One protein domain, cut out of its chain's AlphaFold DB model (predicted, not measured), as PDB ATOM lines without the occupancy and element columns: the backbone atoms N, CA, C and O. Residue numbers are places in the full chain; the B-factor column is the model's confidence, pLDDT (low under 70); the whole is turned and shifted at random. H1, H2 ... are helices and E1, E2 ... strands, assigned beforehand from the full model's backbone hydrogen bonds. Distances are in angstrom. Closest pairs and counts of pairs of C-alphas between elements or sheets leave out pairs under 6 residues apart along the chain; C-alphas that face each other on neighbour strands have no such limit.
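What this domain is: This is residues 26 to 191 of the 700 residues of the protein "Paired_CXXCH_1 domain-containing protein" of Deltaproteobacteria bacterium CG2_30_63_29 (UniProt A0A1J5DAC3). With little regular structure, this is mainly a body of loops, with helices H1 and H2 at one end, short H3 near the middle and a small antiparallel hairpin, E1 and E2, at one side. The loop of residues 115 to 178 winds through the other end to H4. The 166 printed residues, 32 in named elements, run H1 H2 H3 E1 E2 H4, mostly helix. The whole is compact, radius of gyration of the C-alphas 16.0 A, spanning 45 by 35 by 28 A.

How they stand to each other: E1, residues 102 to 104, and E2, residues 112 to 114, are an antiparallel hairpin; N 103 and O 113, 3.0 A apart, are within hydrogen-bond range. H3, residues 91 to 94, touches H2, residues 54 to 64, the closest C-alphas, of Cys 91 and Glu 58, being 6.9 A apart. H1, residues 37 to 43, is close to but not clearly touching H2; their closest C-alphas, of Met 43 and Leu 60, are 6.7 A apart. H4, residues 179 to 182, touches no helix. O i to N i+4 pairs are within range in 2 of 3 in H1 and 6 of 7 in H2; H3 and H4 are too short for one.

Where its parts are: H2 is 16.5 A long from first to last C-alpha. H1 begins at C-alpha 37 (170.709, 235.237, 164.056); H4 ends at C-alpha 182 (193.011, 222.127, 140.933).

The domain as a whole: The printed part has no cut. Links H2 to H3 and E2 to H4 are long. Residues 26, 46 to 50 and 83 to 86 have pLDDT under 70.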
ATOM      1  N   GLY A  26     169.848 235.108 154.445       69.94
ATOM      2  CA  GLY A  26     169.729 234.674 153.057       69.94
ATOM      3  C   GLY A  26     170.026 233.186 152.940       69.94
ATOM      4  O   GLY A  26     170.825 232.652 153.704       69.94
ATOM      5  N   TYR A  27     169.420 232.504 151.968       79.88
ATOM      6  CA  TYR A  27     169.806 231.125 151.664       79.88
ATOM      7  C   TYR A  27     171.332 231.048 151.426       79.88
ATOM      8  O   TYR A  27     171.843 231.844 150.638       79.88
ATOM      9  N   PRO A  28     172.074 230.120 152.064       79.00
ATOM     10  CA  PRO A  28     171.603 228.984 152.865       79.00
ATOM     11  C   PRO A  28     171.520 229.216 154.390       79.00
ATOM     12  O   PRO A  28     171.110 228.314 155.108       79.00
ATOM     13  N   HIS A  29     171.874 230.380 154.925       85.81
ATOM     14  CA  HIS A  29     171.788 230.655 156.364       85.81
ATOM     15  C   HIS A  29     170.417 231.236 156.688       85.81
ATOM     16  O   HIS A  29     170.254 232.447 156.643       85.81
ATOM     17  N   PHE A  30     169.417 230.393 156.964       85.88
ATOM     18  CA  PHE A  30     168.085 230.869 157.343       85.88
ATOM     19  C   PHE A  30     167.331 229.975 158.316       85.88
ATOM     20  O   PHE A  30     167.603 228.779 158.419       85.88
ATOM     21  N   ASP A  31     166.337 230.561 158.997       83.00
ATOM     22  CA  ASP A  31     165.568 229.914 160.070       83.00
ATOM     23  C   ASP A  31     164.936 228.583 159.634       83.00
ATOM     24  O   ASP A  31     164.785 227.665 160.436       83.00
ATOM     25  N   GLY A  32     164.586 228.446 158.349       83.75
ATOM     26  CA  GLY A  32     164.027 227.207 157.799       83.75
ATOM     27  C   GLY A  32     165.017 226.037 157.750       83.75
ATOM     28  O   GLY A  32     164.580 224.892 157.660       83.75
ATOM     29  N   LEU A  33     166.321 226.306 157.863       82.25
ATOM     30  CA  LEU A  33     167.378 225.312 158.079       82.25
ATOM     31  C   LEU A  33     167.846 225.261 159.543       82.25
ATOM     32  O   LEU A  33     168.849 224.622 159.847       82.25
ATOM     33  N   GLY A  34     167.119 225.908 160.461       85.38
ATOM     34  CA  GLY A  34     167.467 225.959 161.879       85.38
ATOM     35  C   GLY A  34     168.680 226.837 162.188       85.38
ATOM     36  O   GLY A  34     169.278 226.659 163.241       85.38
ATOM     37  N   ILE A  35     169.043 227.753 161.283       86.88
ATOM     38  CA  ILE A  35     170.123 228.727 161.473       86.88
ATOM     39  C   ILE A  35     169.477 230.090 161.681       86.88
ATOM     40  O   ILE A  35     168.922 230.659 160.748       86.88
ATOM     41  N   THR A  36     169.550 230.601 162.900       87.00
ATOM     42  CA  THR A  36     168.997 231.881 163.341       87.00
ATOM     43  C   THR A  36     170.107 232.910 163.548       87.00
ATOM     44  O   THR A  36     171.290 232.578 163.643       87.00
ATOM     45  N   CYS A  37     169.743 234.189 163.703       84.69
ATOM     46  CA  CYS A  37     170.709 235.237 164.056       84.69
ATOM     47  C   CYS A  37     171.476 234.878 165.341       84.69
ATOM     48  O   CYS A  37     172.661 235.173 165.478       84.69
ATOM     49  N   ALA A  38     170.796 234.240 166.298       85.62
ATOM     50  CA  ALA A  38     171.391 233.889 167.577       85.62
ATOM     51  C   ALA A  38     172.484 232.827 167.430       85.62
ATOM     52  O   ALA A  38     173.442 232.879 168.190       85.62
ATOM     53  N   ASP A  39     172.395 231.926 166.453       86.00
ATOM     54  CA  ASP A  39     173.391 230.866 166.289       86.00
ATOM     55  C   ASP A  39     174.761 231.461 165.955       86.00
ATOM     56  O   ASP A  39     175.748 231.155 166.621       86.00
ATOM     57  N   CYS A  40     174.815 232.424 165.032       84.31
ATOM     58  CA  CYS A  40     176.063 233.112 164.705       84.31
ATOM     59  C   CYS A  40     176.507 234.090 165.810       84.31
ATOM     60  O   CYS A  40     177.672 234.110 166.207       84.31
ATOM     61  N   HIS A  41     175.582 234.895 166.340       83.44
ATOM     62  CA  HIS A  41     175.929 235.972 167.273       83.44
ATOM     63  C   HIS A  41     176.193 235.499 168.713       83.44
ATOM     64  O   HIS A  41     176.977 236.130 169.428       83.44
ATOM     65  N   ALA A  42     175.567 234.407 169.165       82.81
ATOM     66  CA  ALA A  42     175.779 233.875 170.513       82.81
ATOM     67  C   ALA A  42     177.172 233.257 170.664       82.81
ATOM     68  O   ALA A  42     177.783 233.393 171.723       82.81
ATOM     69  N   MET A  43     177.694 232.633 169.603       77.19
ATOM     70  CA  MET A  43     178.992 231.958 169.629       77.19
ATOM     71  C   MET A  43     180.175 232.915 169.811       77.19
ATOM     72  O   MET A  43     181.141 232.550 170.475       77.19
ATOM     73  N   HIS A  44     180.101 234.146 169.294       76.25
ATOM     74  CA  HIS A  44     181.179 235.131 169.455       76.25
ATOM     75  C   HIS A  44     180.850 236.262 170.451       76.25
ATOM     76  O   HIS A  44     181.619 237.213 170.578       76.25
ATOM     77  N   GLY A  45     179.698 236.204 171.136       71.44
ATOM     78  CA  GLY A  45     179.346 237.099 172.249       71.44
ATOM     79  C   GLY A  45     179.259 238.596 171.914       71.44
ATOM     80  O   GLY A  45     179.396 239.433 172.806       71.44
ATOM     81  N   GLY A  46     179.062 238.956 170.643       63.97
ATOM     82  CA  GLY A  46     179.207 240.333 170.170       63.97
ATOM     83  C   GLY A  46     177.899 240.938 169.675       63.97
ATOM     84  O   GLY A  46     177.396 240.543 168.629       63.97
ATOM     85  N   ALA A  47     177.420 241.984 170.355       62.56
ATOM     86  CA  ALA A  47     176.475 242.962 169.798       62.56
ATOM     87  C   ALA A  47     177.169 243.980 168.858       62.56
ATOM     88  O   ALA A  47     176.611 245.031 168.547       62.56
ATOM     89  N   GLY A  48     178.420 243.707 168.473       67.44
ATOM     90  CA  GLY A  48     179.224 244.569 167.616       67.44
ATOM     91  C   GLY A  48     178.835 244.442 166.138       67.44
ATOM     92  O   GLY A  48     178.372 243.385 165.719       67.44
ATOM     93  N   PRO A  49     179.042 245.500 165.335       63.25
ATOM     94  CA  PRO A  49     178.647 245.545 163.925       63.25
ATOM     95  C   PRO A  49     179.543 244.725 162.980       63.25
ATOM     96  O   PRO A  49     179.251 244.658 161.790       63.25
ATOM     97  N   ALA A  50     180.637 244.137 163.471       66.69
ATOM     98  CA  ALA A  50     181.579 243.379 162.656       66.69
ATOM     99  C   ALA A  50     181.582 241.909 163.077       66.69
ATOM    100  O   ALA A  50     181.697 241.604 164.267       66.69
ATOM    101  N   ALA A  51     181.499 241.012 162.092       71.31
ATOM    102  CA  ALA A  51     181.860 239.618 162.300       71.31
ATOM    103  C   ALA A  51     183.299 239.557 162.852       71.31
ATOM    104  O   ALA A  51     184.130 240.384 162.456       71.31
ATOM    105  N   PRO A  52     183.615 238.609 163.753       81.19
ATOM    106  CA  PRO A  52     185.003 238.368 164.138       81.19
ATOM    107  C   PRO A  52     185.857 238.133 162.886       81.19
ATOM    108  O   PRO A  52     185.323 237.732 161.855       81.19
ATOM    109  N   THR A  53     187.162 238.375 162.959       84.00
ATOM    110  CA  THR A  53     188.139 238.045 161.904       84.00
ATOM    111  C   THR A  53     189.105 236.966 162.399       84.00
ATOM    112  O   THR A  53     189.099 236.596 163.582       84.00
ATOM    113  N   GLY A  54     189.915 236.414 161.498       85.38
ATOM    114  CA  GLY A  54     190.920 235.404 161.799       85.38
ATOM    115  C   GLY A  54     190.347 234.141 162.445       85.38
ATOM    116  O   GLY A  54     189.276 233.651 162.087       85.38
ATOM    117  N   ALA A  55     191.065 233.620 163.444       86.44
ATOM    118  CA  ALA A  55     190.736 232.352 164.102       86.44
ATOM    119  C   ALA A  55     189.349 232.341 164.773       86.44
ATOM    120  O   ALA A  55     188.699 231.300 164.818       86.44
ATOM    121  N   ALA A  56     188.871 233.484 165.279       87.44
ATOM    122  CA  ALA A  56     187.550 233.566 165.904       87.44
ATOM    123  C   ALA A  56     186.417 233.455 164.870       87.44
ATOM    124  O   ALA A  56     185.387 232.844 165.147       87.44
ATOM    125  N   GLN A  57     186.618 234.010 163.672       89.12
ATOM    126  CA  GLN A  57     185.687 233.830 162.559       89.12
ATOM    127  C   GLN A  57     185.699 232.401 162.046       89.12
ATOM    128  O   GLN A  57     184.650 231.808 161.829       89.12
ATOM    129  N   GLU A  58     186.894 231.847 161.878       88.00
ATOM    130  CA  GLU A  58     187.066 230.485 161.404       88.00
ATOM    131  C   GLU A  58     186.381 229.492 162.349       88.00
ATOM    132  O   GLU A  58     185.595 228.663 161.900       88.00
ATOM    133  N   ALA A  59     186.593 229.631 163.662       89.25
ATOM    134  CA  ALA A  59     185.929 228.811 164.669       89.25
ATOM    135  C   ALA A  59     184.397 228.929 164.597       89.25
ATOM    136  O   ALA A  59     183.694 227.927 164.732       89.25
ATOM    137  N   LEU A  60     183.877 230.135 164.340       89.50
ATOM    138  CA  LEU A  60     182.448 230.357 164.148       89.50
ATOM    139  C   LEU A  60     181.925 229.617 162.914       89.50
ATOM    140  O   LEU A  60     180.974 228.849 163.024       89.50
ATOM    141  N   CYS A  61     182.539 229.814 161.748       90.00
ATOM    142  CA  CYS A  61     182.098 229.191 160.500       90.00
ATOM    143  C   CYS A  61     182.237 227.659 160.561       90.00
ATOM    144  O   CYS A  61     181.280 226.938 160.266       90.00
ATOM    145  N   LYS A  62     183.383 227.153 161.037       89.69
ATOM    146  CA  LYS A  62     183.661 225.716 161.177       89.69
ATOM    147  C   LYS A  62     182.823 225.036 162.260       89.69
ATOM    148  O   LYS A  62     182.733 223.814 162.255       89.69
ATOM    149  N   SER A  63     182.139 225.764 163.148       89.56
ATOM    150  CA  SER A  63     181.181 225.146 164.086       89.56
ATOM    151  C   SER A  63     180.014 224.445 163.366       89.56
ATOM    152  O   SER A  63     179.533 223.409 163.829       89.56
ATOM    153  N   CYS A  64     179.624 224.956 162.192       90.12
ATOM    154  CA  CYS A  64     178.592 224.378 161.328       90.12
ATOM    155  C   CYS A  64     179.186 223.717 160.076       90.12
ATOM    156  O   CYS A  64     178.701 222.663 159.661       90.12
ATOM    157  N   HIS A  65     180.237 224.310 159.501       89.25
ATOM    158  CA  HIS A  65     180.958 223.823 158.323       89.25
ATOM    159  C   HIS A  65     182.095 222.879 158.718       89.25
ATOM    160  O   HIS A  65     183.272 223.180 158.558       89.25
ATOM    161  N   ASN A  66     181.733 221.730 159.274       88.75
ATOM    162  CA  ASN A  66     182.660 220.638 159.552       88.75
ATOM    163  C   ASN A  66     181.993 219.299 159.201       88.75
ATOM    164  O   ASN A  66     180.767 219.266 159.057       88.75
ATOM    165  N   PRO A  67     182.747 218.189 159.092       88.19
ATOM    166  CA  PRO A  67     182.201 216.905 158.639       88.19
ATOM    167  C   PRO A  67     181.023 216.381 159.475       88.19
ATOM    168  O   PRO A  67     180.214 215.593 158.991       88.19
ATOM    169  N   THR A  68     180.906 216.828 160.728       90.00
ATOM    170  CA  THR A  68     179.837 216.443 161.663       90.00
ATOM    171  C   THR A  68     178.818 217.553 161.936       90.00
ATOM    172  O   THR A  68     177.871 217.342 162.691       90.00
ATOM    173  N   GLY A  69     179.014 218.739 161.359       87.44
ATOM    174  CA  GLY A  69     178.223 219.932 161.629       87.44
ATOM    175  C   GLY A  69     176.904 219.958 160.860       87.44
ATOM    176  O   GLY A  69     176.628 219.109 160.010       87.44
ATOM    177  N   LEU A  70     176.083 220.974 161.143       86.12
ATOM    178  CA  LEU A  70     174.787 221.177 160.476       86.12
ATOM    179  C   LEU A  70     174.920 221.375 158.957       86.12
ATOM    180  O   LEU A  70     173.980 221.083 158.221       86.12
ATOM    181  N   ALA A  71     176.083 221.833 158.491       86.31
ATOM    182  CA  ALA A  71     176.401 222.043 157.085       86.31
ATOM    183  C   ALA A  71     177.506 221.083 156.608       86.31
ATOM    184  O   ALA A  71     178.417 221.490 155.890       86.31
ATOM    185  N   SER A  72     177.433 219.802 156.984       85.25
ATOM    186  CA  SER A  72     178.445 218.791 156.627       85.25
ATOM    187  C   SER A  72     178.634 218.579 155.123       85.25
ATOM    188  O   SER A  72     179.719 218.209 154.697       85.25
ATOM    189  N   GLY A  73     177.634 218.889 154.289       82.00
ATOM    190  CA  GLY A  73     177.789 218.909 152.825       82.00
ATOM    191  C   GLY A  73     178.684 220.044 152.297       82.00
ATOM    192  O   GLY A  73     179.016 220.061 151.117       82.00
ATOM    193  N   MET A  74     179.058 220.990 153.162       80.19
ATOM    194  CA  MET A  74     180.015 222.073 152.929       80.19
ATOM    195  C   MET A  74     181.059 222.097 154.058       80.19
ATOM    196  O   MET A  74     181.458 223.170 154.505       80.19
ATOM    197  N   SER A  75     181.456 220.922 154.562       76.50
ATOM    198  CA  SER A  75     182.478 220.777 155.609       76.50
ATOM    199  C   SER A  75     183.876 221.209 155.183       76.50
ATOM    200  O   SER A  75     184.755 221.396 156.020       76.50
ATOM    201  N   ASP A  76     184.066 221.320 153.876       73.38
ATOM    202  CA  ASP A  76     185.352 221.399 153.212       73.38
ATOM    203  C   ASP A  76     185.701 222.862 152.934       73.38
ATOM    204  O   ASP A  76     185.735 223.313 151.788       73.38
ATOM    205  N   VAL A  77     185.883 223.621 154.016       79.38
ATOM    206  CA  VAL A  77     186.239 225.041 153.961       79.38
ATOM    207  C   VAL A  77     187.490 225.309 154.786       79.38
ATOM    208  O   VAL A  77     187.575 224.941 155.959       79.38
ATOM    209  N   GLU A  78     188.446 225.995 154.178       84.44
ATOM    210  CA  GLU A  78     189.672 226.449 154.824       84.44
ATOM    211  C   GLU A  78     189.953 227.901 154.432       84.44
ATOM    212  O   GLU A  78     189.462 228.396 153.413       84.44
ATOM    213  N   ARG A  79     190.708 228.622 155.266       83.62
ATOM    214  CA  ARG A  79     191.108 229.992 154.928       83.62
ATOM    215  C   ARG A  79     192.067 229.971 153.745       83.62
ATOM    216  O   ARG A  79     193.008 229.183 153.722       83.62
ATOM    217  N   HIS A  80     191.874 230.889 152.805       84.88
ATOM    218  CA  HIS A  80     192.796 231.033 151.684       84.88
ATOM    219  C   HIS A  80     194.102 231.656 152.182       84.88
ATOM    220  O   HIS A  80     194.098 232.751 152.751       84.88
ATOM    221  N   ILE A  81     195.213 230.952 151.986       79.50
ATOM    222  CA  ILE A  81     196.555 231.444 152.301       79.50
ATOM    223  C   ILE A  81     197.076 232.162 151.056       79.50
ATOM    224  O   ILE A  81     197.183 231.553 149.993       79.50
ATOM    225  N   VAL A  82     197.372 233.457 151.163       78.81
ATOM    226  CA  VAL A  82     197.995 234.199 150.055       78.81
ATOM    227  C   VAL A  82     199.513 233.997 150.055       78.81
ATOM    228  O   VAL A  82     200.105 233.566 151.039       78.81
ATOM    229  N   ALA A  83     200.143 234.285 148.913       66.69
ATOM    230  CA  ALA A  83     201.519 233.900 148.588       66.69
ATOM    231  C   ALA A  83     202.619 234.418 149.539       66.69
ATOM    232  O   ALA A  83     203.743 233.934 149.469       66.69
ATOM    233  N   ASP A  84     202.327 235.374 150.427       65.25
ATOM    234  CA  ASP A  84     203.269 235.803 151.470       65.25
ATOM    235  C   ASP A  84     203.338 234.823 152.661       65.25
ATOM    236  O   ASP A  84     204.084 235.065 153.610       65.25
ATOM    237  N   GLY A  85     202.530 233.754 152.643       64.56
ATOM    238  CA  GLY A  85     202.437 232.721 153.680       64.56
ATOM    239  C   GLY A  85     201.820 233.199 155.001       64.56
ATOM    240  O   GLY A  85     201.494 232.385 155.866       64.56
ATOM    241  N   ASN A  86     201.622 234.509 155.161       67.88
ATOM    242  CA  ASN A  86     201.254 235.152 156.420       67.88
ATOM    243  C   ASN A  86     199.873 235.803 156.365       67.88
ATOM    244  O   ASN A  86     199.150 235.815 157.365       67.88
ATOM    245  N   SER A  87     199.488 236.328 155.209       78.19
ATOM    246  CA  SER A  87     198.182 236.920 154.999       78.19
ATOM    247  C   SER A  87     197.166 235.812 154.707       78.19
ATOM    248  O   SER A  87     197.418 234.834 153.997       78.19
ATOM    249  N   ARG A  88     195.989 235.935 155.317       83.44
ATOM    250  CA  ARG A  88     194.894 234.973 155.184       83.44
ATOM    251  C   ARG A  88     193.650 235.711 154.733       83.44
ATOM    252  O   ARG A  88     193.305 236.738 155.312       83.44
ATOM    253  N   VAL A  89     192.978 235.181 153.719       88.88
ATOM    254  CA  VAL A  89     191.642 235.640 153.348       88.88
ATOM    255  C   VAL A  89     190.658 234.872 154.215       88.88
ATOM    256  O   VAL A  89     190.479 233.660 154.076       88.88
ATOM    257  N   ASP A  90     190.073 235.587 155.167       90.25
ATOM    258  CA  ASP A  90     189.081 235.032 156.076       90.25
ATOM    259  C   ASP A  90     187.766 234.722 155.339       90.25
ATOM    260  O   ASP A  90     187.449 235.321 154.310       90.25
ATOM    261  N   CYS A  91     186.945 233.825 155.888       91.31
ATOM    262  CA  CYS A  91     185.685 233.399 155.276       91.31
ATOM    263  C   CYS A  91     184.786 234.590 154.902       91.31
ATOM    264  O   CYS A  91     184.251 234.651 153.796       91.31
ATOM    265  N   ALA A  92     184.650 235.576 155.792       90.69
ATOM    266  CA  ALA A  92     183.803 236.738 155.557       90.69
ATOM    267  C   ALA A  92     184.434 237.779 154.631       90.69
ATOM    268  O   ALA A  92     183.729 238.700 154.239       90.69
ATOM    269  N   ALA A  93     185.715 237.669 154.266       91.06
ATOM    270  CA  ALA A  93     186.278 238.504 153.207       91.06
ATOM    271  C   ALA A  93     185.686 238.132 151.840       91.06
ATOM    272  O   ALA A  93     185.455 239.015 151.017       91.06
ATOM    273  N   CYS A  94     185.353 236.853 151.636       92.56
ATOM    274  CA  CYS A  94     184.672 236.387 150.431       92.56
ATOM    275  C   CYS A  94     183.154 236.297 150.607       92.56
ATOM    276  O   CYS A  94     182.423 236.642 149.684       92.56
ATOM    277  N   HIS A  95     182.666 235.873 151.773       91.88
ATOM    278  CA  HIS A  95     181.246 235.635 152.026       91.88
ATOM    279  C   HIS A  95     180.579 236.776 152.816       91.88
ATOM    280  O   HIS A  95     181.133 237.311 153.777       91.88
ATOM    281  N   GLU A  96     179.348 237.134 152.453       91.19
ATOM    282  CA  GLU A  96     178.471 238.004 153.243       91.19
ATOM    283  C   GLU A  96     177.311 237.187 153.832       91.19
ATOM    284  O   GLU A  96     176.278 237.017 153.179       91.19
ATOM    285  N   PRO A  97     177.451 236.662 155.064       86.75
ATOM    286  CA  PRO A  97     176.419 235.834 155.680       86.75
ATOM    287  C   PRO A  97     175.127 236.603 155.983       86.75
ATOM    288  O   PRO A  97     174.079 235.974 156.118       86.75
ATOM    289  N   HIS A  98     175.173 237.940 156.075       84.75
ATOM    290  CA  HIS A  98     173.983 238.738 156.370       84.75
ATOM    291  C   HIS A  98     173.135 239.051 155.141       84.75
ATOM    292  O   HIS A  98     171.999 239.456 155.302       84.75
ATOM    293  N   ALA A  99     173.646 238.956 153.914       84.56
ATOM    294  CA  ALA A  99     172.847 239.281 152.734       84.56
ATOM    295  C   ALA A  99     173.518 238.785 151.450       84.56
ATOM    296  O   ALA A  99     174.672 239.151 151.204       84.56
ATOM    297  N   PRO A 100     172.783 238.072 150.574       88.38
ATOM    298  CA  PRO A 100     173.204 237.895 149.193       88.38
ATOM    299  C   PRO A 100     173.528 239.262 148.582       88.38
ATOM    300  O   PRO A 100     172.769 240.222 148.725       88.38
ATOM    301  N   GLN A 101     174.684 239.364 147.938       92.38
ATOM    302  CA  GLN A 101     175.086 240.569 147.224       92.38
ATOM    303  C   GLN A 101     174.789 240.364 145.744       92.38
ATOM    304  O   GLN A 101     175.117 239.321 145.182       92.38
ATOM    305  N   THR A 102     174.179 241.353 145.100       94.56
ATOM    306  CA  THR A 102     174.002 241.340 143.647       94.56
ATOM    307  C   THR A 102     175.225 241.935 142.973       94.56
ATOM    308  O   THR A 102     175.679 243.009 143.369       94.56
ATOM    309  N   SER A 103     175.720 241.286 141.927       94.81
ATOM    310  CA  SER A 103     176.703 241.863 141.009       94.81
ATOM    311  C   SER A 103     176.059 242.050 139.635       94.81
ATOM    312  O   SER A 103     175.028 241.447 139.341       94.81
ATOM    313  N   THR A 104     176.640 242.903 138.795       95.12
ATOM    314  CA  THR A 104     176.278 242.987 137.375       95.12
ATOM    315  C   THR A 104     177.437 242.424 136.584       95.12
ATOM    316  O   THR A 104     178.535 242.978 136.637       95.12
ATOM    317  N   ASP A 105     177.188 241.336 135.865       92.25
ATOM    318  CA  ASP A 105     178.159 240.812 134.923       92.25
ATOM    319  C   ASP A 105     178.167 241.698 133.669       92.25
ATOM    320  O   ASP A 105     177.165 241.812 132.962       92.25
ATOM    321  N   ALA A 106     179.285 242.384 133.437       91.44
ATOM    322  CA  ALA A 106     179.455 243.302 132.315       91.44
ATOM    323  C   ALA A 106     179.939 242.603 131.031       91.44
ATOM    324  O   ALA A 106     180.114 243.267 130.007       91.44
ATOM    325  N   HIS A 107     180.147 241.284 131.063       89.00
ATOM    326  CA  HIS A 107     180.469 240.504 129.874       89.00
ATOM    327  C   HIS A 107     179.280 240.380 128.921       89.00
ATOM    328  O   HIS A 107     178.120 240.638 129.253       89.00
ATOM    329  N   THR A 108     179.569 239.957 127.688       88.56
ATOM    330  CA  THR A 108     178.533 239.719 126.676       88.56
ATOM    331  C   THR A 108     177.557 238.646 127.161       88.56
ATOM    332  O   THR A 108     177.925 237.484 127.281       88.56
ATOM    333  N   GLY A 109     176.298 239.032 127.382       85.50
ATOM    334  CA  GLY A 109     175.255 238.132 127.888       85.50
ATOM    335  C   GLY A 109     175.135 238.086 129.414       85.50
ATOM    336  O   GLY A 109     174.245 237.400 129.913       85.50
ATOM    337  N   GLY A 110     175.972 238.839 130.131       86.94
ATOM    338  CA  GLY A 110     175.910 238.987 131.578       86.94
ATOM    339  C   GLY A 110     174.623 239.664 132.058       86.94
ATOM    340  O   GLY A 110     173.976 240.429 131.333       86.94
ATOM    341  N   ALA A 111     174.224 239.357 133.292       91.06
ATOM    342  CA  ALA A 111     173.040 239.912 133.934       91.06
ATOM    343  C   ALA A 111     173.367 240.467 135.326       91.06
ATOM    344  O   ALA A 111     174.408 240.184 135.925       91.06
ATOM    345  N   THR A 112     172.447 241.264 135.866       95.38
ATOM    346  CA  THR A 112     172.433 241.545 137.302       95.38
ATOM    347  C   THR A 112     171.768 240.378 138.016       95.38
ATOM    348  O   THR A 112     170.578 240.128 137.812       95.38
ATOM    349  N   ALA A 113     172.522 239.676 138.853       92.50
ATOM    350  CA  ALA A 113     172.017 238.563 139.647       92.50
ATOM    351  C   ALA A 113     172.692 238.517 141.021       92.50
ATOM    352  O   ALA A 113     173.732 239.140 141.251       92.50
ATOM    353  N   GLU A 114     172.072 237.790 141.950       94.19
ATOM    354  CA  GLU A 114     172.695 237.460 143.228       94.19
ATOM    355  C   GLU A 114     173.924 236.587 142.980       94.19
ATOM    356  O   GLU A 114     173.872 235.605 142.237       94.19
ATOM    357  N   ASN A 115     175.035 236.943 143.614       93.38
ATOM    358  CA  ASN A 115     176.195 236.078 143.649       93.38
ATOM    359  C   ASN A 115     175.858 234.797 144.425       93.38
ATOM    360  O   ASN A 115     175.275 234.821 145.515       93.38
ATOM    361  N   LEU A 116     176.264 233.666 143.860       91.69
ATOM    362  CA  LEU A 116     176.119 232.343 144.441       91.69
ATOM    363  C   LEU A 116     176.915 232.233 145.740       91.69
ATOM    364  O   LEU A 116     177.902 232.935 145.963       91.69
ATOM    365  N   SER A 117     176.488 231.305 146.597       89.69
ATOM    366  CA  SER A 117     177.181 230.970 147.845       89.69
ATOM    367  C   SER A 117     177.451 232.179 148.747       89.69
ATOM    368  O   SER A 117     178.413 232.167 149.506       89.69
ATOM    369  N   LEU A 118     176.620 233.225 148.676       92.25
ATOM    370  CA  LEU A 118     176.786 234.464 149.443       92.25
ATOM    371  C   LEU A 118     178.114 235.186 149.174       92.25
ATOM    372  O   LEU A 118     178.603 235.914 150.035       92.25
ATOM    373  N   ILE A 119     178.717 234.987 148.002       93.81
ATOM    374  CA  ILE A 119     179.943 235.688 147.628       93.81
ATOM    375  C   ILE A 119     179.677 237.197 147.534       93.81
ATOM    376  O   ILE A 119     178.721 237.651 146.904       93.81
ATOM    377  N   ARG A 120     180.532 238.003 148.168       94.56
ATOM    378  CA  ARG A 120     180.459 239.466 148.127       94.56
ATOM    379  C   ARG A 120     180.620 239.957 146.700       94.56
ATOM    380  O   ARG A 120     181.517 239.514 146.001       94.56
ATOM    381  N   ALA A 121     179.795 240.921 146.303       95.44
ATOM    382  CA  ALA A 121     180.073 241.727 145.118       95.44
ATOM    383  C   ALA A 121     181.142 242.795 145.405       95.44
ATOM    384  O   ALA A 121     181.802 243.248 144.481       95.44
ATOM    385  N   GLN A 122     181.299 243.191 146.676       94.06
ATOM    386  CA  GLN A 122     182.270 244.190 147.124       94.06
ATOM    387  C   GLN A 122     183.320 243.573 148.052       94.06
ATOM    388  O   GLN A 122     183.220 243.685 149.280       94.06
ATOM    389  N   MET A 123     184.282 242.842 147.486       92.38
ATOM    390  CA  MET A 123     185.355 242.216 148.268       92.38
ATOM    391  C   MET A 123     186.389 243.244 148.736       92.38
ATOM    392  O   MET A 123     186.965 243.072 149.815       92.38
ATOM    393  N   ASN A 124     186.565 244.349 147.999       91.88
ATOM    394  CA  ASN A 124     187.549 245.385 148.330       91.88
ATOM    395  C   ASN A 124     187.355 246.004 149.727       91.88
ATOM    396  O   ASN A 124     188.300 246.482 150.353       91.88
ATOM    397  N   LYS A 125     186.131 245.935 150.259       89.88
ATOM    398  CA  LYS A 125     185.759 246.485 151.562       89.88
ATOM    399  C   LYS A 125     186.490 245.805 152.717       89.88
ATOM    400  O   LYS A 125     186.741 246.444 153.735       89.88
ATOM    401  N   LEU A 126     186.779 244.512 152.576       87.94
ATOM    402  CA  LEU A 126     187.484 243.715 153.585       87.94
ATOM    403  C   LEU A 126     188.867 243.266 153.104       87.94
ATOM    404  O   LEU A 126     189.716 242.955 153.932       87.94
ATOM    405  N   MET A 127     189.100 243.285 151.792       88.12
ATOM    406  CA  MET A 127     190.378 242.984 151.155       88.12
ATOM    407  C   MET A 127     190.727 244.111 150.181       88.12
ATOM    408  O   MET A 127     190.468 243.959 148.996       88.12
ATOM    409  N   PRO A 128     191.320 245.233 150.632       89.75
ATOM    410  CA  PRO A 128     191.549 246.419 149.796       89.75
ATOM    411  C   PRO A 128     192.188 246.188 148.414       89.75
ATOM    412  O   PRO A 128     191.830 246.918 147.493       89.75
ATOM    413  N   PRO A 129     193.086 245.197 148.214       88.00
ATOM    414  CA  PRO A 129     193.620 244.893 146.884       88.00
ATOM    415  C   PRO A 129     192.608 244.250 145.914       88.00
ATOM    416  O   PRO A 129     192.859 244.192 144.716       88.00
ATOM    417  N   ALA A 130     191.483 243.728 146.398       90.75
ATOM    418  CA  ALA A 130     190.492 243.054 145.570       90.75
ATOM    419  C   ALA A 130     189.787 244.029 144.606       90.75
ATOM    420  O   ALA A 130     189.509 245.177 144.956       90.75
ATOM    421  N   GLN A 131     189.463 243.567 143.396       91.00
ATOM    422  CA  GLN A 131     188.654 244.326 142.440       91.00
ATOM    423  C   GLN A 131     187.151 244.112 142.633       91.00
ATOM    424  O   GLN A 131     186.675 242.982 142.756       91.00
ATOM    425  N   ASP A 132     186.412 245.214 142.520       92.75
ATOM    426  CA  ASP A 132     184.956 245.249 142.540       92.75
ATOM    427  C   ASP A 132     184.389 245.706 141.176       92.75
ATOM    428  O   ASP A 132     184.993 246.560 140.522       92.75
ATOM    429  N   PRO A 133     183.195 245.230 140.772       94.88
ATOM    430  CA  PRO A 133     182.399 244.231 141.473       94.88
ATOM    431  C   PRO A 133     182.918 242.816 141.198       94.88
ATOM    432  O   PRO A 133     183.178 242.471 140.047       94.88
ATOM    433  N   THR A 134     182.985 241.977 142.227       95.62
ATOM    434  CA  THR A 134     183.219 240.541 142.061       95.62
ATOM    435  C   THR A 134     181.969 239.857 141.522       95.62
ATOM    436  O   THR A 134     180.880 239.974 142.097       95.62
ATOM    437  N   VAL A 135     182.126 239.110 140.433       95.25
ATOM    438  CA  VAL A 135     181.037 238.393 139.770       95.25
ATOM    439  C   VAL A 135     181.177 236.897 140.035       95.25
ATOM    440  O   VAL A 135     182.200 236.295 139.729       95.25
ATOM    441  N   PHE A 136     180.132 236.283 140.599       94.94
ATOM    442  CA  PHE A 136     180.064 234.835 140.815       94.94
ATOM    443  C   PHE A 136     178.615 234.346 140.770       94.94
ATOM    444  O   PHE A 136     178.017 234.029 141.790       94.94
ATOM    445  N   GLN A 137     178.014 234.347 139.585       92.19
ATOM    446  CA  GLN A 137     176.571 234.117 139.403       92.19
ATOM    447  C   GLN A 137     176.275 232.763 138.743       92.19
ATOM    448  O   GLN A 137     175.199 232.199 138.926       92.19
ATOM    449  N   THR A 138     177.241 232.225 137.999       85.88
ATOM    450  CA  THR A 138     177.199 230.914 137.348       85.88
ATOM    451  C   THR A 138     178.559 230.227 137.518       85.88
ATOM    452  O   THR A 138     179.598 230.877 137.634       85.88
ATOM    453  N   ARG A 139     178.561 228.894 137.576       81.56
ATOM    454  CA  ARG A 139     179.776 228.058 137.586       81.56
ATOM    455  C   ARG A 139     179.760 227.209 136.310       81.56
ATOM    456  O   ARG A 139     178.667 226.726 135.993       81.56
ATOM    457  N   PRO A 140     180.884 227.003 135.601       78.75
ATOM    458  CA  PRO A 140     182.259 227.474 135.864       78.75
ATOM    459  C   PRO A 140     182.544 228.936 135.522       78.75
ATOM    460  O   PRO A 140     183.530 229.504 135.984       78.75
ATOM    461  N   ASP A 141     181.715 229.515 134.658       81.75
ATOM    462  CA  ASP A 141     182.127 230.640 133.814       81.75
ATOM    463  C   ASP A 141     182.598 231.872 134.601       81.75
ATOM    464  O   ASP A 141     183.396 232.656 134.095       81.75
ATOM    465  N   HIS A 142     182.133 232.053 135.842       87.94
ATOM    466  CA  HIS A 142     182.456 233.228 136.657       87.94
ATOM    467  C   HIS A 142     183.574 232.966 137.687       87.94
ATOM    468  O   HIS A 142     183.769 233.763 138.607       87.94
ATOM    469  N   PHE A 143     184.334 231.868 137.562       88.81
ATOM    470  CA  PHE A 143     185.576 231.704 138.328       88.81
ATOM    471  C   PHE A 143     186.667 232.661 137.843       88.81
ATOM    472  O   PHE A 143     187.243 233.416 138.633       88.81
ATOM    473  N   ALA A 144     186.909 232.652 136.532       90.06
ATOM    474  CA  ALA A 144     187.833 233.534 135.845       90.06
ATOM    475  C   ALA A 144     187.359 233.757 134.404       90.06
ATOM    476  O   ALA A 144     187.079 232.808 133.676       90.06
ATOM    477  N   PHE A 145     187.306 235.014 133.984       88.88
ATOM    478  CA  PHE A 145     186.960 235.407 132.631       88.88
ATOM    479  C   PHE A 145     188.200 235.484 131.742       88.88
ATOM    480  O   PHE A 145     189.257 235.982 132.129       88.88
ATOM    481  N   THR A 146     188.061 235.044 130.495       89.00
ATOM    482  CA  THR A 146     189.097 235.182 129.456       89.00
ATOM    483  C   THR A 146     189.093 236.554 128.782       89.00
ATOM    484  O   THR A 146     189.895 236.806 127.887       89.00
ATOM    485  N   SER A 147     188.174 237.438 129.162       90.62
ATOM    486  CA  SER A 147     187.963 238.745 128.540       90.62
ATOM    487  C   SER A 147     187.728 239.801 129.606       90.62
ATOM    488  O   SER A 147     187.251 239.477 130.685       90.62
ATOM    489  N   ALA A 148     188.039 241.058 129.291       91.56
ATOM    490  CA  ALA A 148     187.707 242.162 130.174       91.56
ATOM    491  C   ALA A 148     186.173 242.345 130.280       91.56
ATOM    492  O   ALA A 148     185.479 242.192 129.266       91.56
ATOM    493  N   PRO A 149     185.663 242.767 131.452       92.25
ATOM    494  CA  PRO A 149     186.411 243.017 132.691       92.25
ATOM    495  C   PRO A 149     186.803 241.729 133.437       92.25
ATOM    496  O   PRO A 149     185.977 240.871 133.683       92.25
ATOM    497  N   TYR A 150     188.052 241.603 133.884       92.31
ATOM    498  CA  TYR A 150     188.563 240.381 134.526       92.31
ATOM    499  C   TYR A 150     188.171 240.292 136.012       92.31
ATOM    500  O   TYR A 150     189.014 240.354 136.905       92.31
ATOM    501  N   ASN A 151     186.870 240.193 136.279       92.94
ATOM    502  CA  ASN A 151     186.273 240.311 137.610       92.94
ATOM    503  C   ASN A 151     185.560 239.034 138.097       92.94
ATOM    504  O   ASN A 151     184.640 239.102 138.919       92.94
ATOM    505  N   GLY A 152     185.982 237.869 137.597       94.38
ATOM    506  CA  GLY A 152     185.568 236.576 138.150       94.38
ATOM    507  C   GLY A 152     186.050 236.426 139.595       94.38
ATOM    508  O   GLY A 152     186.985 237.112 140.013       94.38
ATOM    509  N   VAL A 153     185.436 235.529 140.371       94.75
ATOM    510  CA  VAL A 153     185.688 235.438 141.826       94.75
ATOM    511  C   VAL A 153     187.159 235.233 142.188       94.75
ATOM    512  O   VAL A 153     187.638 235.811 143.161       94.75
ATOM    513  N   CYS A 154     187.893 234.449 141.397       93.44
ATOM    514  CA  CYS A 154     189.316 234.225 141.619       93.44
ATOM    515  C   CYS A 154     190.120 235.436 141.130       93.44
ATOM    516  O   CYS A 154     190.980 235.948 141.850       93.44
ATOM    517  N   GLN A 155     189.803 235.937 139.931       92.25
ATOM    518  CA  GLN A 155     190.510 237.072 139.335       92.25
ATOM    519  C   GLN A 155     190.454 238.302 140.233       92.25
ATOM    520  O   GLN A 155     191.493 238.914 140.440       92.25
ATOM    521  N   THR A 156     189.314 238.590 140.870       93.31
ATOM    522  CA  THR A 156     189.143 239.718 141.799       93.31
ATOM    523  C   THR A 156     190.342 239.916 142.737       93.31
ATOM    524  O   THR A 156     190.776 241.053 142.912       93.31
ATOM    525  N   CYS A 157     190.906 238.844 143.302       90.69
ATOM    526  CA  CYS A 157     192.039 238.914 144.233       90.69
ATOM    527  C   CYS A 157     193.403 238.631 143.581       90.69
ATOM    528  O   CYS A 157     194.440 239.015 144.125       90.69
ATOM    529  N   HIS A 158     193.436 237.952 142.436       89.31
ATOM    530  CA  HIS A 158     194.668 237.546 141.766       89.31
ATOM    531  C   HIS A 158     195.275 238.696 140.938       89.31
ATOM    532  O   HIS A 158     195.206 238.725 139.715       89.31
ATOM    533  N   LEU A 159     195.898 239.657 141.631       86.25
ATOM    534  CA  LEU A 159     196.636 240.784 141.035       86.25
ATOM    535  C   LEU A 159     198.053 240.406 140.563       86.25
ATOM    536  O   LEU A 159     198.533 240.905 139.552       86.25
ATOM    537  N   GLY A 160     198.744 239.561 141.334       82.38
ATOM    538  CA  GLY A 160     200.179 239.283 141.174       82.38
ATOM    539  C   GLY A 160     200.520 237.870 140.700       82.38
ATOM    540  O   GLY A 160     201.689 237.503 140.675       82.38
ATOM    541  N   THR A 161     199.531 237.044 140.358       84.75
ATOM    542  CA  THR A 161     199.771 235.667 139.891       84.75
ATOM    543  C   THR A 161     200.218 235.640 138.441       84.75
ATOM    544  O   THR A 161     199.810 236.480 137.660       84.75
ATOM    545  N   ASN A 162     200.994 234.646 138.012       86.19
ATOM    546  CA  ASN A 162     201.385 234.535 136.596       86.19
ATOM    547  C   ASN A 162     200.208 234.221 135.654       86.19
ATOM    548  O   ASN A 162     200.292 234.467 134.451       86.19
ATOM    549  N   TYR A 163     199.103 233.721 136.208       88.62
ATOM    550  CA  TYR A 163     197.919 233.298 135.468       88.62
ATOM    551  C   TYR A 163     196.668 234.016 135.955       88.62
ATOM    552  O   TYR A 163     196.583 234.360 137.135       88.62
ATOM    553  N   TRP A 164     195.704 234.199 135.048       89.50
ATOM    554  CA  TRP A 164     194.381 234.767 135.343       89.50
ATOM    555  C   TRP A 164     194.434 236.060 136.175       89.50
ATOM    556  O   TRP A 164     193.723 236.193 137.168       89.50
ATOM    557  N   ARG A 165     195.282 237.018 135.778       91.25
ATOM    558  CA  ARG A 165     195.340 238.325 136.448       91.25
ATOM    559  C   ARG A 165     194.076 239.138 136.185       91.25
ATOM    560  O   ARG A 165     193.511 239.067 135.094       91.25
ATOM    561  N   ASN A 166     193.675 239.961 137.147       88.19
ATOM    562  CA  ASN A 166     192.538 240.884 136.995       88.19
ATOM    563  C   ASN A 166     192.782 242.108 136.100       88.19
ATOM    564  O   ASN A 166     191.883 242.921 135.902       88.19
ATOM    565  N   ASP A 167     193.983 242.267 135.558       89.88
ATOM    566  CA  ASP A 167     194.284 243.245 134.513       89.88
ATOM    567  C   ASP A 167     194.331 242.603 133.115       89.88
ATOM    568  O   ASP A 167     194.531 243.295 132.119       89.88
ATOM    569  N   GLY A 168     194.142 241.279 133.032       88.31
ATOM    570  CA  GLY A 168     194.219 240.514 131.790       88.31
ATOM    571  C   GLY A 168     195.628 240.199 131.304       88.31
ATOM    572  O   GLY A 168     195.762 239.553 130.269       88.31
ATOM    573  N   THR A 169     196.677 240.627 132.013       90.19
ATOM    574  CA  THR A 169     198.073 240.405 131.596       90.19
ATOM    575  C   THR A 169     198.589 239.007 131.941       90.19
ATOM    576  O   THR A 169     199.617 238.581 131.420       90.19
ATOM    577  N   GLY A 170     197.885 238.274 132.810       84.50
ATOM    578  CA  GLY A 170     198.239 236.906 133.185       84.50
ATOM    579  C   GLY A 170     197.968 235.914 132.056       84.50
ATOM    580  O   GLY A 170     196.958 236.016 131.360       84.50
ATOM    581  N   ALA A 171     198.836 234.914 131.908       85.88
ATOM    582  CA  ALA A 171     198.617 233.848 130.940       85.88
ATOM    583  C   ALA A 171     197.353 233.044 131.293       85.88
ATOM    584  O   ALA A 171     196.982 232.883 132.461       85.88
ATOM    585  N   ALA A 172     196.681 232.516 130.276       82.88
ATOM    586  CA  ALA A 172     195.576 231.600 130.497       82.88
ATOM    587  C   ALA A 172     196.124 230.246 130.988       82.88
ATOM    588  O   ALA A 172     197.114 229.747 130.453       82.88
ATOM    589  N   HIS A 173     195.490 229.644 131.993       82.50
ATOM    590  CA  HIS A 173     195.895 228.345 132.538       82.50
ATOM    591  C   HIS A 173     194.675 227.454 132.744       82.50
ATOM    592  O   HIS A 173     193.735 227.861 133.417       82.50
ATOM    593  N   ASN A 174     194.687 226.252 132.162       83.94
ATOM    594  CA  ASN A 174     193.555 225.316 132.186       83.94
ATOM    595  C   ASN A 174     192.235 225.974 131.747       83.94
ATOM    596  O   ASN A 174     191.234 225.947 132.457       83.94
ATOM    597  N   VAL A 175     192.249 226.613 130.572       85.31
ATOM    598  CA  VAL A 175     191.073 227.305 130.024       85.31
ATOM    599  C   VAL A 175     189.884 226.351 129.940       85.31
ATOM    600  O   VAL A 175     189.971 225.308 129.295       85.31
ATOM    601  N   GLY A 176     188.773 226.739 130.569       82.81
ATOM    602  CA  GLY A 176     187.537 225.959 130.606       82.81
ATOM    603  C   GLY A 176     187.437 224.942 131.748       82.81
ATOM    604  O   GLY A 176     186.415 224.269 131.831       82.81
ATOM    605  N   ALA A 177     188.450 224.826 132.613       85.56
ATOM    606  CA  ALA A 177     188.368 224.051 133.852       85.56
ATOM    607  C   ALA A 177     187.938 224.930 135.039       85.56
ATOM    608  O   ALA A 177     188.228 226.132 135.064       85.56
ATOM    609  N   ASP A 178     187.305 224.330 136.051       88.75
ATOM    610  CA  ASP A 178     187.004 225.027 137.299       88.75
ATOM    611  C   ASP A 178     188.307 225.221 138.069       88.75
ATOM    612  O   ASP A 178     189.043 224.269 138.329       88.75
ATOM    613  N   CYS A 179     188.585 226.449 138.516       88.06
ATOM    614  CA  CYS A 179     189.781 226.708 139.318       88.06
ATOM    615  C   CYS A 179     189.839 225.790 140.546       88.06
ATOM    616  O   CYS A 179     190.917 225.349 140.931       88.06
ATOM    617  N   ILE A 180     188.676 225.463 141.120       88.25
ATOM    618  CA  ILE A 180     188.558 224.631 142.318       88.25
ATOM    619  C   ILE A 180     188.823 223.139 142.101       88.25
ATOM    620  O   ILE A 180     188.998 222.432 143.090       88.25
ATOM    621  N   ASP A 181     188.892 222.671 140.852       85.75
ATOM    622  CA  ASP A 181     189.296 221.292 140.558       85.75
ATOM    623  C   ASP A 181     190.777 221.100 140.903       85.75
ATOM    624  O   ASP A 181     191.174 220.092 141.487       85.75
ATOM    625  N   CYS A 182     191.590 222.114 140.601       84.50
ATOM    626  CA  CYS A 182     193.011 222.127 140.933       84.50
ATOM    627  C   CYS A 182     193.302 222.845 142.255       84.50
ATOM    628  O   CYS A 182     194.301 222.527 142.885       84.50
ATOM    629  N   HIS A 183     192.459 223.790 142.677       85.62
ATOM    630  CA  HIS A 183     192.620 224.621 143.875       85.62
ATOM    631  C   HIS A 183     191.434 224.437 144.820       85.62
ATOM    632  O   HIS A 183     190.568 225.308 144.924       85.62
ATOM    633  N   SER A 184     191.337 223.291 145.490       86.75
ATOM    634  CA  SER A 184     190.128 222.988 146.256       86.75
ATOM    635  C   SER A 184     189.892 223.980 147.406       86.75
ATOM    636  O   SER A 184     190.817 224.436 148.078       86.75
ATOM    637  N   HIS A 185     188.623 224.287 147.678       87.81
ATOM    638  CA  HIS A 185     188.247 225.150 148.803       87.81
ATOM    639  C   HIS A 185     188.622 224.533 150.164       87.81
ATOM    640  O   HIS A 185     188.933 225.257 151.110       87.81
ATOM    641  N   LYS A 186     188.640 223.194 150.232       84.31
ATOM    642  CA  LYS A 186     189.026 222.413 151.410       84.31
ATOM    643  C   LYS A 186     190.459 222.676 151.845       84.31
ATOM    644  O   LYS A 186     190.725 222.745 153.034       84.31
ATOM    645  N   GLU A 187     191.351 222.831 150.876       82.31
ATOM    646  CA  GLU A 187     192.772 223.074 151.115       82.31
ATOM    647  C   GLU A 187     193.101 224.573 151.018       82.31
ATOM    648  O   GLU A 187     194.232 224.960 150.745       82.31
ATOM    649  N   GLY A 188     192.104 225.451 151.181       85.75
ATOM    650  CA  GLY A 188     192.306 226.902 151.173       85.75
ATOM    651  C   GLY A 188     192.770 227.420 149.813       85.75
ATOM    652  O   GLY A 188     193.543 228.372 149.751       85.75
ATOM    653  N   PHE A 189     192.326 226.776 148.730       86.94
ATOM    654  CA  PHE A 189     192.739 227.037 147.349       86.94
ATOM    655  C   PHE A 189     194.236 226.803 147.078       86.94
ATOM    656  O   PHE A 189     194.758 227.201 146.030       86.94
ATOM    657  N   VAL A 190     194.934 226.105 147.979       81.12
ATOM    658  CA  VAL A 190     196.255 225.545 147.688       81.12
ATOM    659  C   VAL A 190     196.085 224.468 146.604       81.12
ATOM    660  O   VAL A 190     195.098 223.726 146.635       81.12
ATOM    661  N   PRO A 191     196.984 224.392 145.604       78.88
ATOM    662  CA  PRO A 191     196.905 223.372 144.567       78.88
ATOM    663  C   PRO A 191     196.851 221.961 145.166       78.88
ATOM    664  O   PRO A 191     197.779 221.548 145.857       78.88
TER     665      PRO A 191